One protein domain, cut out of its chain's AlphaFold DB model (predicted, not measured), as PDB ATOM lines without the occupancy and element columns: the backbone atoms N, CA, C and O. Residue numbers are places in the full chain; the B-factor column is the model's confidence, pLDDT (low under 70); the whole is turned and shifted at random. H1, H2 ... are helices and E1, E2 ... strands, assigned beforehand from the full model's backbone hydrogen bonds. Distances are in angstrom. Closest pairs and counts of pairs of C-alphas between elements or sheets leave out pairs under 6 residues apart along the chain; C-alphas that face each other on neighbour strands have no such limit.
ATOM      1  N   ILE A 215     151.114 124.954  94.690       83.81
ATOM      2  CA  ILE A 215     150.150 124.690  95.762       83.81
ATOM      3  C   ILE A 215     150.785 123.794  96.829       83.81
ATOM      4  O   ILE A 215     151.288 122.708  96.532       83.81
ATOM      5  N   ALA A 216     150.689 124.200  98.092       74.75
ATOM      6  CA  ALA A 216     151.013 123.338  99.221       74.75
ATOM      7  C   ALA A 216     149.762 122.578  99.676       74.75
ATOM      8  O   ALA A 216     148.790 123.173 100.138       74.75
ATOM      9  N   ARG A 217     149.789 121.248  99.575       83.06
ATOM     10  CA  ARG A 217     148.714 120.357 100.024       83.06
ATOM     11  C   ARG A 217     149.116 119.609 101.282       83.06
ATOM     12  O   ARG A 217     150.002 118.765 101.234       83.06
ATOM     13  N   PHE A 218     148.397 119.810 102.373       77.06
ATOM     14  CA  PHE A 218     148.442 118.944 103.544       77.06
ATOM     15  C   PHE A 218     147.457 117.784 103.381       77.06
ATOM     16  O   PHE A 218     146.250 117.989 103.263       77.06
ATOM     17  N   VAL A 219     147.959 116.557 103.370       75.06
ATOM     18  CA  VAL A 219     147.158 115.332 103.327       75.06
ATOM     19  C   VAL A 219     147.171 114.695 104.705       75.06
ATOM     20  O   VAL A 219     148.238 114.501 105.281       75.06
ATOM     21  N   VAL A 220     146.003 114.315 105.209       78.00
ATOM     22  CA  VAL A 220     145.821 113.574 106.457       78.00
ATOM     23  C   VAL A 220     145.041 112.304 106.158       78.00
ATOM     24  O   VAL A 220     144.057 112.337 105.433       78.00
ATOM     25  N   MET A 221     145.476 111.174 106.694       79.94
ATOM     26  CA  MET A 221     144.884 109.860 106.475       79.94
ATOM     27  C   MET A 221     144.637 109.203 107.828       79.94
ATOM     28  O   MET A 221     145.557 109.105 108.636       79.94
ATOM     29  N   TYR A 222     143.419 108.737 108.066       78.44
ATOM     30  CA  TYR A 222     143.004 108.085 109.302       78.44
ATOM     31  C   TYR A 222     142.749 106.603 109.045       78.44
ATOM     32  O   TYR A 222     142.086 106.236 108.069       78.44
ATOM     33  N   ASP A 223     143.265 105.752 109.927       84.50
ATOM     34  CA  ASP A 223     142.920 104.332 109.962       84.50
ATOM     35  C   ASP A 223     141.474 104.151 110.458       84.50
ATOM     36  O   ASP A 223     140.805 105.117 110.837       84.50
ATOM     37  N   THR A 224     140.962 102.918 110.435       85.88
ATOM     38  CA  THR A 224     139.594 102.642 110.904       85.88
ATOM     39  C   THR A 224     139.470 102.958 112.396       85.88
ATOM     40  O   THR A 224     140.181 102.334 113.189       85.88
ATOM     41  N   PRO A 225     138.593 103.901 112.795       87.38
ATOM     42  CA  PRO A 225     138.395 104.220 114.198       87.38
ATOM     43  C   PRO A 225     137.824 103.044 114.996       87.38
ATOM     44  O   PRO A 225     137.007 102.275 114.491       87.38
ATOM     45  N   SER A 226     138.218 102.940 116.264       84.31
ATOM     46  CA  SER A 226     137.683 101.983 117.237       84.31
ATOM     47  C   SER A 226     136.213 102.256 117.578       84.31
ATOM     48  O   SER A 226     135.466 101.317 117.845       84.31
ATOM     49  N   ASP A 227     135.798 103.524 117.514       92.38
ATOM     50  CA  ASP A 227     134.411 103.987 117.596       92.38
ATOM     51  C   ASP A 227     134.142 104.967 116.443       92.38
ATOM     52  O   ASP A 227     134.508 106.144 116.487       92.38
ATOM     53  N   ILE A 228     133.542 104.441 115.374       92.38
ATOM     54  CA  ILE A 228     133.277 105.188 114.141       92.38
ATOM     55  C   ILE A 228     132.276 106.321 114.380       92.38
ATOM     56  O   ILE A 228     132.483 107.427 113.889       92.38
ATOM     57  N   GLU A 229     131.202 106.073 115.132       92.44
ATOM     58  CA  GLU A 229     130.138 107.062 115.317       92.44
ATOM     59  C   GLU A 229     130.641 108.260 116.128       92.44
ATOM     60  O   GLU A 229     130.402 109.413 115.757       92.44
ATOM     61  N   ALA A 230     131.381 107.999 117.211       91.88
ATOM     62  CA  ALA A 230     131.970 109.060 118.016       91.88
ATOM     63  C   ALA A 230     133.019 109.858 117.230       91.88
ATOM     64  O   ALA A 230     132.992 111.092 117.269       91.88
ATOM     65  N   PHE A 231     133.886 109.169 116.475       92.62
ATOM     66  CA  PHE A 231     134.865 109.813 115.602       92.62
ATOM     67  C   PHE A 231     134.183 110.709 114.567       92.62
ATOM     68  O   PHE A 231     134.518 111.886 114.470       92.62
ATOM     69  N   GLU A 232     133.204 110.198 113.814       90.25
ATOM     70  CA  GLU A 232     132.547 110.974 112.759       90.25
ATOM     71  C   GLU A 232     131.783 112.179 113.291       90.25
ATOM     72  O   GLU A 232     131.824 113.247 112.672       90.25
ATOM     73  N   ARG A 233     131.095 112.027 114.429       91.12
ATOM     74  CA  ARG A 233     130.380 113.130 115.075       91.12
ATOM     75  C   ARG A 233     131.349 114.247 115.437       91.12
ATOM     76  O   ARG A 233     131.156 115.380 115.001       91.12
ATOM     77  N   HIS A 234     132.424 113.923 116.155       94.31
ATOM     78  CA  HIS A 234     133.431 114.911 116.545       94.31
ATOM     79  C   HIS A 234     134.113 115.538 115.326       94.31
ATOM     80  O   HIS A 234     134.231 116.760 115.218       94.31
ATOM     81  N   TYR A 235     134.496 114.708 114.354       90.69
ATOM     82  CA  TYR A 235     135.158 115.156 113.135       90.69
ATOM     83  C   TYR A 235     134.298 116.156 112.344       90.69
ATOM     84  O   TYR A 235     134.788 117.174 111.853       90.69
ATOM     85  N   ARG A 236     132.991 115.897 112.240       91.75
ATOM     86  CA  ARG A 236     132.051 116.738 111.492       91.75
ATOM     87  C   ARG A 236     131.654 118.005 112.240       91.75
ATOM     88  O   ARG A 236     131.557 119.060 111.616       91.75
ATOM     89  N   GLU A 237     131.366 117.891 113.531       93.06
ATOM     90  CA  GLU A 237     130.755 118.969 114.317       93.06
ATOM     91  C   GLU A 237     131.787 119.908 114.944       93.06
ATOM     92  O   GLU A 237     131.478 121.076 115.170       93.06
ATOM     93  N   VAL A 238     133.007 119.423 115.185       93.81
ATOM     94  CA  VAL A 238     134.070 120.183 115.854       93.81
ATOM     95  C   VAL A 238     135.258 120.381 114.922       93.81
ATOM     96  O   VAL A 238     135.597 121.517 114.586       93.81
ATOM     97  N   HIS A 239     135.847 119.286 114.437       92.00
ATOM     98  CA  HIS A 239     137.135 119.347 113.751       92.00
ATOM     99  C   HIS A 239     137.075 120.103 112.416       92.00
ATOM    100  O   HIS A 239     137.872 121.009 112.167       92.00
ATOM    101  N   ILE A 240     136.116 119.774 111.541       90.38
ATOM    102  CA  ILE A 240     135.971 120.448 110.242       90.38
ATOM    103  C   ILE A 240     135.680 121.953 110.406       90.38
ATOM    104  O   ILE A 240     136.352 122.745 109.737       90.38
ATOM    105  N   PRO A 241     134.721 122.397 111.247       92.69
ATOM    106  CA  PRO A 241     134.497 123.824 111.496       92.69
ATOM    107  C   PRO A 241     135.726 124.565 112.025       92.69
ATOM    108  O   PRO A 241     135.947 125.716 111.649       92.69
ATOM    109  N   LEU A 242     136.531 123.912 112.862       88.88
ATOM    110  CA  LEU A 242     137.764 124.476 113.401       88.88
ATOM    111  C   LEU A 242     138.828 124.633 112.305       88.88
ATOM    112  O   LEU A 242     139.280 125.741 112.026       88.88
ATOM    113  N   ALA A 243     139.128 123.555 111.582       82.56
ATOM    114  CA  ALA A 243     140.111 123.551 110.502       82.56
ATOM    115  C   ALA A 243     139.729 124.472 109.326       82.56
ATOM    116  O   ALA A 243     140.601 125.024 108.661       82.56
ATOM    117  N   ARG A 244     138.437 124.707 109.067       92.31
ATOM    118  CA  ARG A 244     137.985 125.666 108.038       92.31
ATOM    119  C   ARG A 244     138.333 127.122 108.341       92.31
ATOM    120  O   ARG A 244     138.265 127.947 107.437       92.31
ATOM    121  N   GLN A 245     138.681 127.434 109.583       94.25
ATOM    122  CA  GLN A 245     139.104 128.771 109.988       94.25
ATOM    123  C   GLN A 245     140.615 128.987 109.813       94.25
ATOM    124  O   GLN A 245     141.096 130.091 110.069       94.25
ATOM    125  N   LEU A 246     141.365 127.970 109.365       83.00
ATOM    126  CA  LEU A 246     142.798 128.089 109.102       83.00
ATOM    127  C   LEU A 246     143.078 129.218 108.086       83.00
ATOM    128  O   LEU A 246     142.504 129.214 106.991       83.00
ATOM    129  N   PRO A 247     143.967 130.175 108.414       85.38
ATOM    130  CA  PRO A 247     144.313 131.273 107.522       85.38
ATOM    131  C   PRO A 247     144.813 130.773 106.167       85.38
ATOM    132  O   PRO A 247     145.567 129.807 106.093       85.38
ATOM    133  N   GLY A 248     144.394 131.429 105.085       90.62
ATOM    134  CA  GLY A 248     144.872 131.114 103.736       90.62
ATOM    135  C   GLY A 248     144.414 129.764 103.169       90.62
ATOM    136  O   GLY A 248     144.835 129.414 102.070       90.62
ATOM    137  N   LEU A 249     143.553 129.016 103.871       92.38
ATOM    138  CA  LEU A 249     143.038 127.736 103.394       92.38
ATOM    139  C   LEU A 249     142.223 127.932 102.107       92.38
ATOM    140  O   LEU A 249     141.173 128.575 102.103       92.38
ATOM    141  N   ARG A 250     142.691 127.341 101.008       88.19
ATOM    142  CA  ARG A 250     142.039 127.397  99.692       88.19
ATOM    143  C   ARG A 250     140.991 126.319  99.521       88.19
ATOM    144  O   ARG A 250     139.923 126.565  98.962       88.19
ATOM    145  N   ARG A 251     141.296 125.110  99.987       84.00
ATOM    146  CA  ARG A 251     140.422 123.952  99.814       84.00
ATOM    147  C   ARG A 251     140.549 123.002 100.983       84.00
ATOM    148  O   ARG A 251     141.642 122.806 101.487       84.00
ATOM    149  N   TYR A 252     139.437 122.370 101.343       87.31
ATOM    150  CA  TYR A 252     139.390 121.233 102.253       87.31
ATOM    151  C   TYR A 252     138.486 120.171 101.628       87.31
ATOM    152  O   TYR A 252     137.280 120.370 101.491       87.31
ATOM    153  N   THR A 253     139.082 119.050 101.230       80.12
ATOM    154  CA  THR A 253     138.374 117.867 100.730       80.12
ATOM    155  C   THR A 253     138.491 116.726 101.729       80.12
ATOM    156  O   THR A 253     139.575 116.492 102.252       80.12
ATOM    157  N   THR A 254     137.406 115.989 101.955       80.81
ATOM    158  CA  THR A 254     137.416 114.716 102.684       80.81
ATOM    159  C   THR A 254     136.958 113.592 101.761       80.81
ATOM    160  O   THR A 254     136.117 113.792 100.884       80.81
ATOM    161  N   SER A 255     137.529 112.407 101.942       73.31
ATOM    162  CA  SER A 255     137.204 111.200 101.189       73.31
ATOM    163  C   SER A 255     136.945 110.045 102.148       73.31
ATOM    164  O   SER A 255     137.691 109.860 103.106       73.31
ATOM    165  N   HIS A 256     135.914 109.261 101.835       74.06
ATOM    166  CA  HIS A 256     135.496 108.045 102.538       74.06
ATOM    167  C   HIS A 256     135.310 106.907 101.523       74.06
ATOM    168  O   HIS A 256     135.241 107.160 100.319       74.06
ATOM    169  N   ASN A 257     135.169 105.664 102.001       64.75
ATOM    170  CA  ASN A 257     134.848 104.487 101.174       64.75
ATOM    171  C   ASN A 257     135.848 104.245 100.028       64.75
ATOM    172  O   ASN A 257     135.474 103.966  98.889       64.75
ATOM    173  N   MET A 258     137.138 104.387 100.322       69.50
ATOM    174  CA  MET A 258     138.196 104.260  99.325       69.50
ATOM    175  C   MET A 258     138.413 102.793  98.951       69.50
ATOM    176  O   MET A 258     138.508 101.925  99.815       69.50
ATOM    177  N   THR A 259     138.537 102.519  97.652       63.16
ATOM    178  CA  THR A 259     138.980 101.205  97.170       63.16
ATOM    179  C   THR A 259     140.506 101.217  97.082       63.16
ATOM    180  O   THR A 259     141.050 102.020  96.318       63.16
ATOM    181  N   PRO A 260     141.221 100.381  97.852       55.97
ATOM    182  CA  PRO A 260     142.672 100.365  97.804       55.97
ATOM    183  C   PRO A 260     143.134  99.737  96.485       55.97
ATOM    184  O   PRO A 260     142.628  98.700  96.061       55.97
ATOM    185  N   VAL A 261     144.119 100.357  95.837       40.94
ATOM    186  CA  VAL A 261     144.810  99.749  94.685       40.94
ATOM    187  C   VAL A 261     145.896  98.784  95.176       40.94
ATOM    188  O   VAL A 261     146.119  97.739  94.572       40.94
ATOM    189  N   ILE A 262     146.558  99.123  96.288       40.56
ATOM    190  CA  ILE A 262     147.579  98.324  96.977       40.56
ATOM    191  C   ILE A 262     147.459  98.599  98.484       40.56
ATOM    192  O   ILE A 262     147.345  99.758  98.881       40.56
ATOM    193  N   GLY A 263     147.554  97.556  99.314       56.06
ATOM    194  CA  GLY A 263     147.529  97.665 100.776       56.06
ATOM    195  C   GLY A 263     146.123  97.776 101.370       56.06
ATOM    196  O   GLY A 263     145.127  97.563 100.683       56.06
ATOM    197  N   GLU A 264     146.063  98.095 102.661       61.81
ATOM    198  CA  GLU A 264     144.802  98.320 103.373       61.81
ATOM    199  C   GLU A 264     144.299  99.755 103.148       61.81
ATOM    200  O   GLU A 264     145.114 100.686 103.106       61.81
ATOM    201  N   PRO A 265     142.979  99.964 103.003       67.75
ATOM    202  CA  PRO A 265     142.423 101.288 102.794       67.75
ATOM    203  C   PRO A 265     142.437 102.103 104.087       67.75
ATOM    204  O   PRO A 265     142.226 101.588 105.185       67.75
ATOM    205  N   TYR A 266     142.621 103.411 103.937       78.31
ATOM    206  CA  TYR A 266     142.316 104.356 105.001       78.31
ATOM    207  C   TYR A 266     140.807 104.534 105.136       78.31
ATOM    208  O   TYR A 266     140.077 104.498 104.142       78.31
ATOM    209  N   TYR A 267     140.354 104.772 106.364       83.88
ATOM    210  CA  TYR A 267     138.958 105.081 106.644       83.88
ATOM    211  C   TYR A 267     138.570 106.455 106.099       83.88
ATOM    212  O   TYR A 267     137.554 106.599 105.416       83.88
ATOM    213  N   LEU A 268     139.409 107.457 106.383       84.12
ATOM    214  CA  LEU A 268     139.195 108.842 105.980       84.12
ATOM    215  C   LEU A 268     140.494 109.439 105.459       84.12
ATOM    216  O   LEU A 268     141.539 109.299 106.090       84.12
ATOM    217  N   VAL A 269     140.422 110.156 104.340       78.81
ATOM    218  CA  VAL A 269     141.525 111.000 103.862       78.81
ATOM    219  C   VAL A 269     141.046 112.433 103.704       78.81
ATOM    220  O   VAL A 269     140.096 112.695 102.972       78.81
ATOM    221  N   ALA A 270     141.712 113.355 104.386       80.19
ATOM    222  CA  ALA A 270     141.523 114.788 104.260       80.19
ATOM    223  C   ALA A 270     142.672 115.410 103.468       80.19
ATOM    224  O   ALA A 270     143.828 115.028 103.618       80.19
ATOM    225  N   MET A 271     142.354 116.377 102.618       79.81
ATOM    226  CA  MET A 271     143.322 117.147 101.845       79.81
ATOM    227  C   MET A 271     142.993 118.625 101.976       79.81
ATOM    228  O   MET A 271     141.876 119.037 101.653       79.81
ATOM    229  N   LEU A 272     143.963 119.396 102.449       87.75
ATOM    230  CA  LEU A 272     143.867 120.828 102.671       87.75
ATOM    231  C   LEU A 272     144.911 121.540 101.811       87.75
ATOM    232  O   LEU A 272     146.061 121.118 101.803       87.75
ATOM    233  N   ASP A 273     144.520 122.590 101.093       83.31
ATOM    234  CA  ASP A 273     145.383 123.276 100.121       83.31
ATOM    235  C   ASP A 273     145.624 124.744 100.502       83.31
ATOM    236  O   ASP A 273     144.692 125.430 100.928       83.31
ATOM    237  N   TRP A 274     146.846 125.225 100.269       88.69
ATOM    238  CA  TRP A 274     147.290 126.620 100.380       88.69
ATOM    239  C   TRP A 274     148.051 127.042  99.125       88.69
ATOM    240  O   TRP A 274     148.536 126.192  98.378       88.69
ATOM    241  N   ASP A 275     148.177 128.354  98.921       85.94
ATOM    242  CA  ASP A 275     148.886 128.917  97.762       85.94
ATOM    243  C   ASP A 275     150.346 128.493  97.691       85.94
ATOM    244  O   ASP A 275     150.860 128.328  96.594       85.94
ATOM    245  N   ASP A 276     150.989 128.332  98.848       78.62
ATOM    246  CA  ASP A 276     152.381 127.930  98.987       78.62
ATOM    247  C   ASP A 276     152.666 127.416 100.414       78.62
ATOM    248  O   ASP A 276     151.794 127.363 101.293       78.62
ATOM    249  N   LEU A 277     153.912 126.992 100.636       66.62
ATOM    250  CA  LEU A 277     154.368 126.472 101.926       66.62
ATOM    251  C   LEU A 277     154.424 127.543 103.021       66.62
ATOM    252  O   LEU A 277     154.259 127.199 104.192       66.62
ATOM    253  N   ASP A 278     154.640 128.810 102.670       72.50
ATOM    254  CA  ASP A 278     154.712 129.897 103.645       72.50
ATOM    255  C   ASP A 278     153.315 130.196 104.204       72.50
ATOM    256  O   ASP A 278     153.141 130.328 105.417       72.50
ATOM    257  N   ALA A 279     152.293 130.201 103.344       75.88
ATOM    258  CA  ALA A 279     150.892 130.326 103.720       75.88
ATOM    259  C   ALA A 279     150.422 129.147 104.585       75.88
ATOM    260  O   ALA A 279     149.770 129.364 105.610       75.88
ATOM    261  N   LEU A 280     150.795 127.911 104.227       74.62
ATOM    262  CA  LEU A 280     150.534 126.727 105.055       74.62
ATOM    263  C   LEU A 280     151.207 126.865 106.428       74.62
ATOM    264  O   LEU A 280     150.563 126.662 107.459       74.62
ATOM    265  N   GLY A 281     152.488 127.242 106.459       61.25
ATOM    266  CA  GLY A 281     153.242 127.443 107.697       61.25
ATOM    267  C   GLY A 281     152.613 128.507 108.599       61.25
ATOM    268  O   GLY A 281     152.417 128.270 109.792       61.25
ATOM    269  N   ALA A 282     152.212 129.646 108.029       65.69
ATOM    270  CA  ALA A 282     151.511 130.707 108.748       65.69
ATOM    271  C   ALA A 282     150.155 130.238 109.303       65.69
ATOM    272  O   ALA A 282     149.789 130.599 110.424       65.69
ATOM    273  N   ALA A 283     149.425 129.402 108.558       69.94
ATOM    274  CA  ALA A 283     148.148 128.852 108.995       69.94
ATOM    275  C   ALA A 283     148.299 127.982 110.250       69.94
ATOM    276  O   ALA A 283     147.592 128.198 111.235       69.94
ATOM    277  N   PHE A 284     149.255 127.050 110.254       67.81
ATOM    278  CA  PHE A 284     149.514 126.188 111.413       67.81
ATOM    279  C   PHE A 284     150.212 126.913 112.572       67.81
ATOM    280  O   PHE A 284     150.062 126.500 113.720       67.81
ATOM    281  N   GLY A 285     150.914 128.019 112.304       58.56
ATOM    282  CA  GLY A 285     151.491 128.889 113.335       58.56
ATOM    283  C   GLY A 285     150.477 129.789 114.057       58.56
ATOM    284  O   GLY A 285     150.790 130.336 115.115       58.56
ATOM    285  N   SER A 286     149.270 129.949 113.509       69.94
ATOM    286  CA  SER A 286     148.207 130.779 114.090       69.94
ATOM    287  C   SER A 286     147.539 130.131 115.311       69.94
ATOM    288  O   SER A 286     147.608 128.917 115.499       69.94
ATOM    289  N   ASP A 287     146.831 130.920 116.125       76.25
ATOM    290  CA  ASP A 287     146.110 130.403 117.301       76.25
ATOM    291  C   ASP A 287     145.063 129.345 116.928       76.25
ATOM    292  O   ASP A 287     144.928 128.328 117.605       76.25
ATOM    293  N   ILE A 288     144.370 129.535 115.803       77.44
ATOM    294  CA  ILE A 288     143.406 128.557 115.292       77.44
ATOM    295  C   ILE A 288     144.099 127.298 114.747       77.44
ATOM    296  O   ILE A 288     143.565 126.195 114.864       77.44
ATOM    297  N   GLY A 289     145.318 127.437 114.213       63.72
ATOM    298  CA  GLY A 289     146.177 126.319 113.823       63.72
ATOM    299  C   GLY A 289     146.562 125.440 115.007       63.72
ATOM    300  O   GLY A 289     146.431 124.217 114.932       63.72
ATOM    301  N   LYS A 290     146.936 126.065 116.126       63.69
ATOM    302  CA  LYS A 290     147.237 125.369 117.386       63.69
ATOM    303  C   LYS A 290     146.009 124.646 117.933       63.69
ATOM    304  O   LYS A 290     146.093 123.451 118.188       63.69
ATOM    305  N   GLN A 291     144.861 125.325 117.997       67.94
ATOM    306  CA  GLN A 291     143.596 124.714 118.427       67.94
ATOM    307  C   GLN A 291     143.205 123.524 117.539       67.94
ATOM    308  O   GLN A 291     142.765 122.494 118.037       67.94
ATOM    309  N   THR A 292     143.396 123.636 116.219       71.50
ATOM    310  CA  THR A 292     143.113 122.540 115.278       71.50
ATOM    311  C   THR A 292     144.011 121.327 115.532       71.50
ATOM    312  O   THR A 292     143.540 120.193 115.466       71.50
ATOM    313  N   ALA A 293     145.293 121.543 115.832       65.94
ATOM    314  CA  ALA A 293     146.227 120.466 116.161       65.94
ATOM    315  C   ALA A 293     145.931 119.827 117.532       65.94
ATOM    316  O   ALA A 293     146.030 118.606 117.684       65.94
ATOM    317  N   GLU A 294     145.541 120.637 118.513       67.19
ATOM    318  CA  GLU A 294     145.120 120.174 119.836       67.19
ATOM    319  C   GLU A 294     143.855 119.317 119.739       67.19
ATOM    320  O   GLU A 294     143.834 118.205 120.253       67.19
ATOM    321  N   ASP A 295     142.843 119.753 118.984       80.62
ATOM    322  CA  ASP A 295     141.613 118.989 118.767       80.62
ATOM    323  C   ASP A 295     141.878 117.585 118.202       80.62
ATOM    324  O   ASP A 295     141.284 116.593 118.629       80.62
ATOM    325  N   VAL A 296     142.827 117.476 117.273       72.31
ATOM    326  CA  VAL A 296     143.257 116.186 116.733       72.31
ATOM    327  C   VAL A 296     143.856 115.304 117.829       72.31
ATOM    328  O   VAL A 296     143.486 114.134 117.945       72.31
ATOM    329  N   THR A 297     144.762 115.869 118.623       58.53
ATOM    330  CA  THR A 297     145.546 115.154 119.641       58.53
ATOM    331  C   THR A 297     144.691 114.738 120.834       58.53
ATOM    332  O   THR A 297     144.821 113.632 121.350       58.53
ATOM    333  N   GLU A 298     143.766 115.591 121.243       73.12
ATOM    334  CA  GLU A 298     142.925 115.329 122.398       73.12
ATOM    335  C   GLU A 298     141.715 114.484 122.017       73.12
ATOM    336  O   GLU A 298     141.365 113.553 122.742       73.12
ATOM    337  N   ASN A 299     141.085 114.744 120.868       77.12
ATOM    338  CA  ASN A 299     139.748 114.222 120.590       77.12
ATOM    339  C   ASN A 299     139.681 113.207 119.447       77.12
ATOM    340  O   ASN A 299     138.785 112.367 119.465       77.12
ATOM    341  N   LEU A 300     140.601 113.223 118.478       74.62
ATOM    342  CA  LEU A 300     140.525 112.319 117.321       74.62
ATOM    343  C   LEU A 300     141.431 111.093 117.448       74.62
ATOM    344  O   LEU A 300     140.987 109.975 117.178       74.62
ATOM    345  N   VAL A 301     142.678 111.266 117.899       73.00
ATOM    346  CA  VAL A 301     143.650 110.153 117.971       73.00
ATOM    347  C   VAL A 301     143.319 109.113 119.046       73.00
ATOM    348  O   VAL A 301     143.826 107.997 119.007       73.00
ATOM    349  N   ARG A 302     142.395 109.419 119.965       81.56
ATOM    350  CA  ARG A 302     141.831 108.425 120.897       81.56
ATOM    351  C   ARG A 302     141.003 107.343 120.201       81.56
ATOM    352  O   ARG A 302     140.863 106.244 120.733       81.56
ATOM    353  N   TYR A 303     140.439 107.652 119.033       75.75
ATOM    354  CA  TYR A 303     139.622 106.714 118.268       75.75
ATOM    355  C   TYR A 303     140.431 105.998 117.197       75.75
ATOM    356  O   TYR A 303     140.103 104.874 116.842       75.75
ATOM    357  N   THR A 304     141.466 106.626 116.647       75.12
ATOM    358  CA  THR A 304     142.161 106.087 115.481       75.12
ATOM    359  C   THR A 304     143.621 106.515 115.412       75.12
ATOM    360  O   THR A 304     144.045 107.489 116.024       75.12
ATOM    361  N   THR A 305     144.389 105.801 114.599       71.00
ATOM    362  CA  THR A 305     145.709 106.233 114.153       71.00
ATOM    363  C   THR A 305     145.579 107.186 112.966       71.00
ATOM    364  O   THR A 305     144.785 106.949 112.056       71.00
ATOM    365  N   MET A 306     146.408 108.231 112.928       65.56
ATOM    366  CA  MET A 306     146.495 109.138 111.785       65.56
ATOM    367  C   MET A 306     147.905 109.216 111.199       65.56
ATOM    368  O   MET A 306     148.909 109.012 111.879       65.56
ATOM    369  N   ARG A 307     147.974 109.538 109.911       61.78
ATOM    370  CA  ARG A 307     149.195 109.802 109.147       61.78
ATOM    371  C   ARG A 307     149.003 111.113 108.399       61.78
ATOM    372  O   ARG A 307     147.889 111.407 107.977       61.78
ATOM    373  N   SER A 308     150.059 111.888 108.197       59.88
ATOM    374  CA  SER A 308     149.972 113.102 107.385       59.88
ATOM    375  C   SER A 308     151.232 113.346 106.564       59.88
ATOM    376  O   SER A 308     152.291 112.781 106.837       59.88
ATOM    377  N   MET A 309     151.093 114.144 105.510       56.72
ATOM    378  CA  MET A 309     152.188 114.578 104.646       56.72
ATOM    379  C   MET A 309     151.854 115.925 104.012       56.72
ATOM    380  O   MET A 309     150.682 116.261 103.852       56.72
ATOM    381  N   ILE A 310     152.879 116.675 103.620       62.00
ATOM    382  CA  ILE A 310     152.723 117.867 102.787       62.00
ATOM    383  C   ILE A 310     153.243 117.533 101.390       62.00
ATOM    384  O   ILE A 310     154.313 116.945 101.246       62.00
ATOM    385  N   LEU A 311     152.471 117.893 100.373       56.75
ATOM    386  CA  LEU A 311     152.826 117.781  98.969       56.75
ATOM    387  C   LEU A 311     152.961 119.189  98.404       56.75
ATOM    388  O   LEU A 311     152.030 119.983  98.515       56.75
ATOM    389  N   GLN A 312     154.090 119.482  97.772       69.88
ATOM    390  CA  GLN A 312     154.202 120.648  96.909       69.88
ATOM    391  C   GLN A 312     153.789 120.220  95.505       69.88
ATOM    392  O   GLN A 312     154.377 119.307  94.923       69.88
ATOM    393  N   LEU A 313     152.709 120.809  95.012       66.25
ATOM    394  CA  LEU A 313     152.127 120.478  93.727       66.25
ATOM    395  C   LEU A 313     152.507 121.573  92.744       66.25
ATOM    396  O   LEU A 313     152.101 122.722  92.897       66.25
ATOM    397  N   ASP A 314     153.288 121.200  91.735       67.38
ATOM    398  CA  ASP A 314     153.479 122.056  90.575       67.38
ATOM    399  C   ASP A 314     152.182 122.060  89.768       67.38
ATOM    400  O   ASP A 314     151.705 120.997  89.352       67.38
ATOM    401  N   ASP A 315     151.630 123.245  89.520       52.53
ATOM    402  CA  ASP A 315     150.508 123.388  88.604       52.53
ATOM    403  C   ASP A 315     151.031 123.197  87.171       52.53
ATOM    404  O   ASP A 315     151.535 124.110  86.514       52.53
TER     405      ASP A 315
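What this domain is: This is residues 215 to 315 of the 317 residues of the protein "Nitroreductase family deazaflavin-dependent oxidoreductase" of Nocardia stercoris (UniProt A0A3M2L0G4). A twisted sheet of four strands has its helices over one face: H1 and H3 run side by side in opposite directions, set off from the sheet, and H2 closes the gap at one end, over E3 and E1. The other face has no named helix over it. The printed part has 101 residues, with E1, H1, E2, E3, H2, H3 and E4 in that order; the sheet, E2 E3 E1 E4, is antiparallel throughout, and the class is mixed, helices and strands. The whole is compact, with a radius of gyration of the C-alphas of 13.6 A, and flat, spanning 35 by 31 by 16 A.

How they stand to each other: E1, residues 215 to 222, is an inner strand between E3, residues 268 to 274, and the edge strand E4, residues 306 to 314. N 218 and O 272 of E1 and E3 are 2.7 A apart, and N 217 and O 311 of E1 and E4 are 2.8 A apart, both within hydrogen-bond range. H1, residues 228 to 243, only grazes the sheet, with its residues 232 to 243. E2, residues 251 to 256, is the other edge strand and forms a hairpin with E3, with N 253 and O 271 at 2.8 A. E1, H1, E2 is a split strand-helix-strand unit, two strands running the same way with E3 between them in the sheet; its crossover is right-handed. H2, residues 277 to 285, is on the sheet at a height of 9.7 A, over E3 and only just over E1, with 3 C-alphas, slantwise at 38 degrees to E3 on the local plane. H3, residues 287 to 300, touches H1, closest at the C-alphas of Ala 243 and Thr 292, 5.7 A, at a shallow tilt of 4 degrees, opposite ways. H3 and H2 are close but not clearly touching; their closest C-alphas, of Ala 283 and Gly 289, are 5.8 A apart. E3, H2, H3, E4 is a second such split unit, also right-handed, with E1 between the strands. Every O i to N i+4 pair is within hydrogen-bond range in H2 and H3, and 9 of 12 in H1.

Where its parts are: E1 begins at C-alpha 215 (150.150, 124.690, 95.762) and is 22.6 A long. H1, 19.9 A, has a kink of 36 degrees near residue 235. E2 is 16.9 A, E3 20.3 A, H2 12.0 A and H3 18.9 A long. E4, 25.8 A, ends at C-alpha 314 (153.479, 122.056, 90.575).

The domain as a whole: The C-alphas farthest apart, of Asp 227 and Asp 315, are 38.4 A apart. The printed part has no cut, and the link from E2 to E3, 11 residues, is long. The mean pLDDT of the printed part is 76.5; residues under 70 include 257 to 265 and 306 to 315.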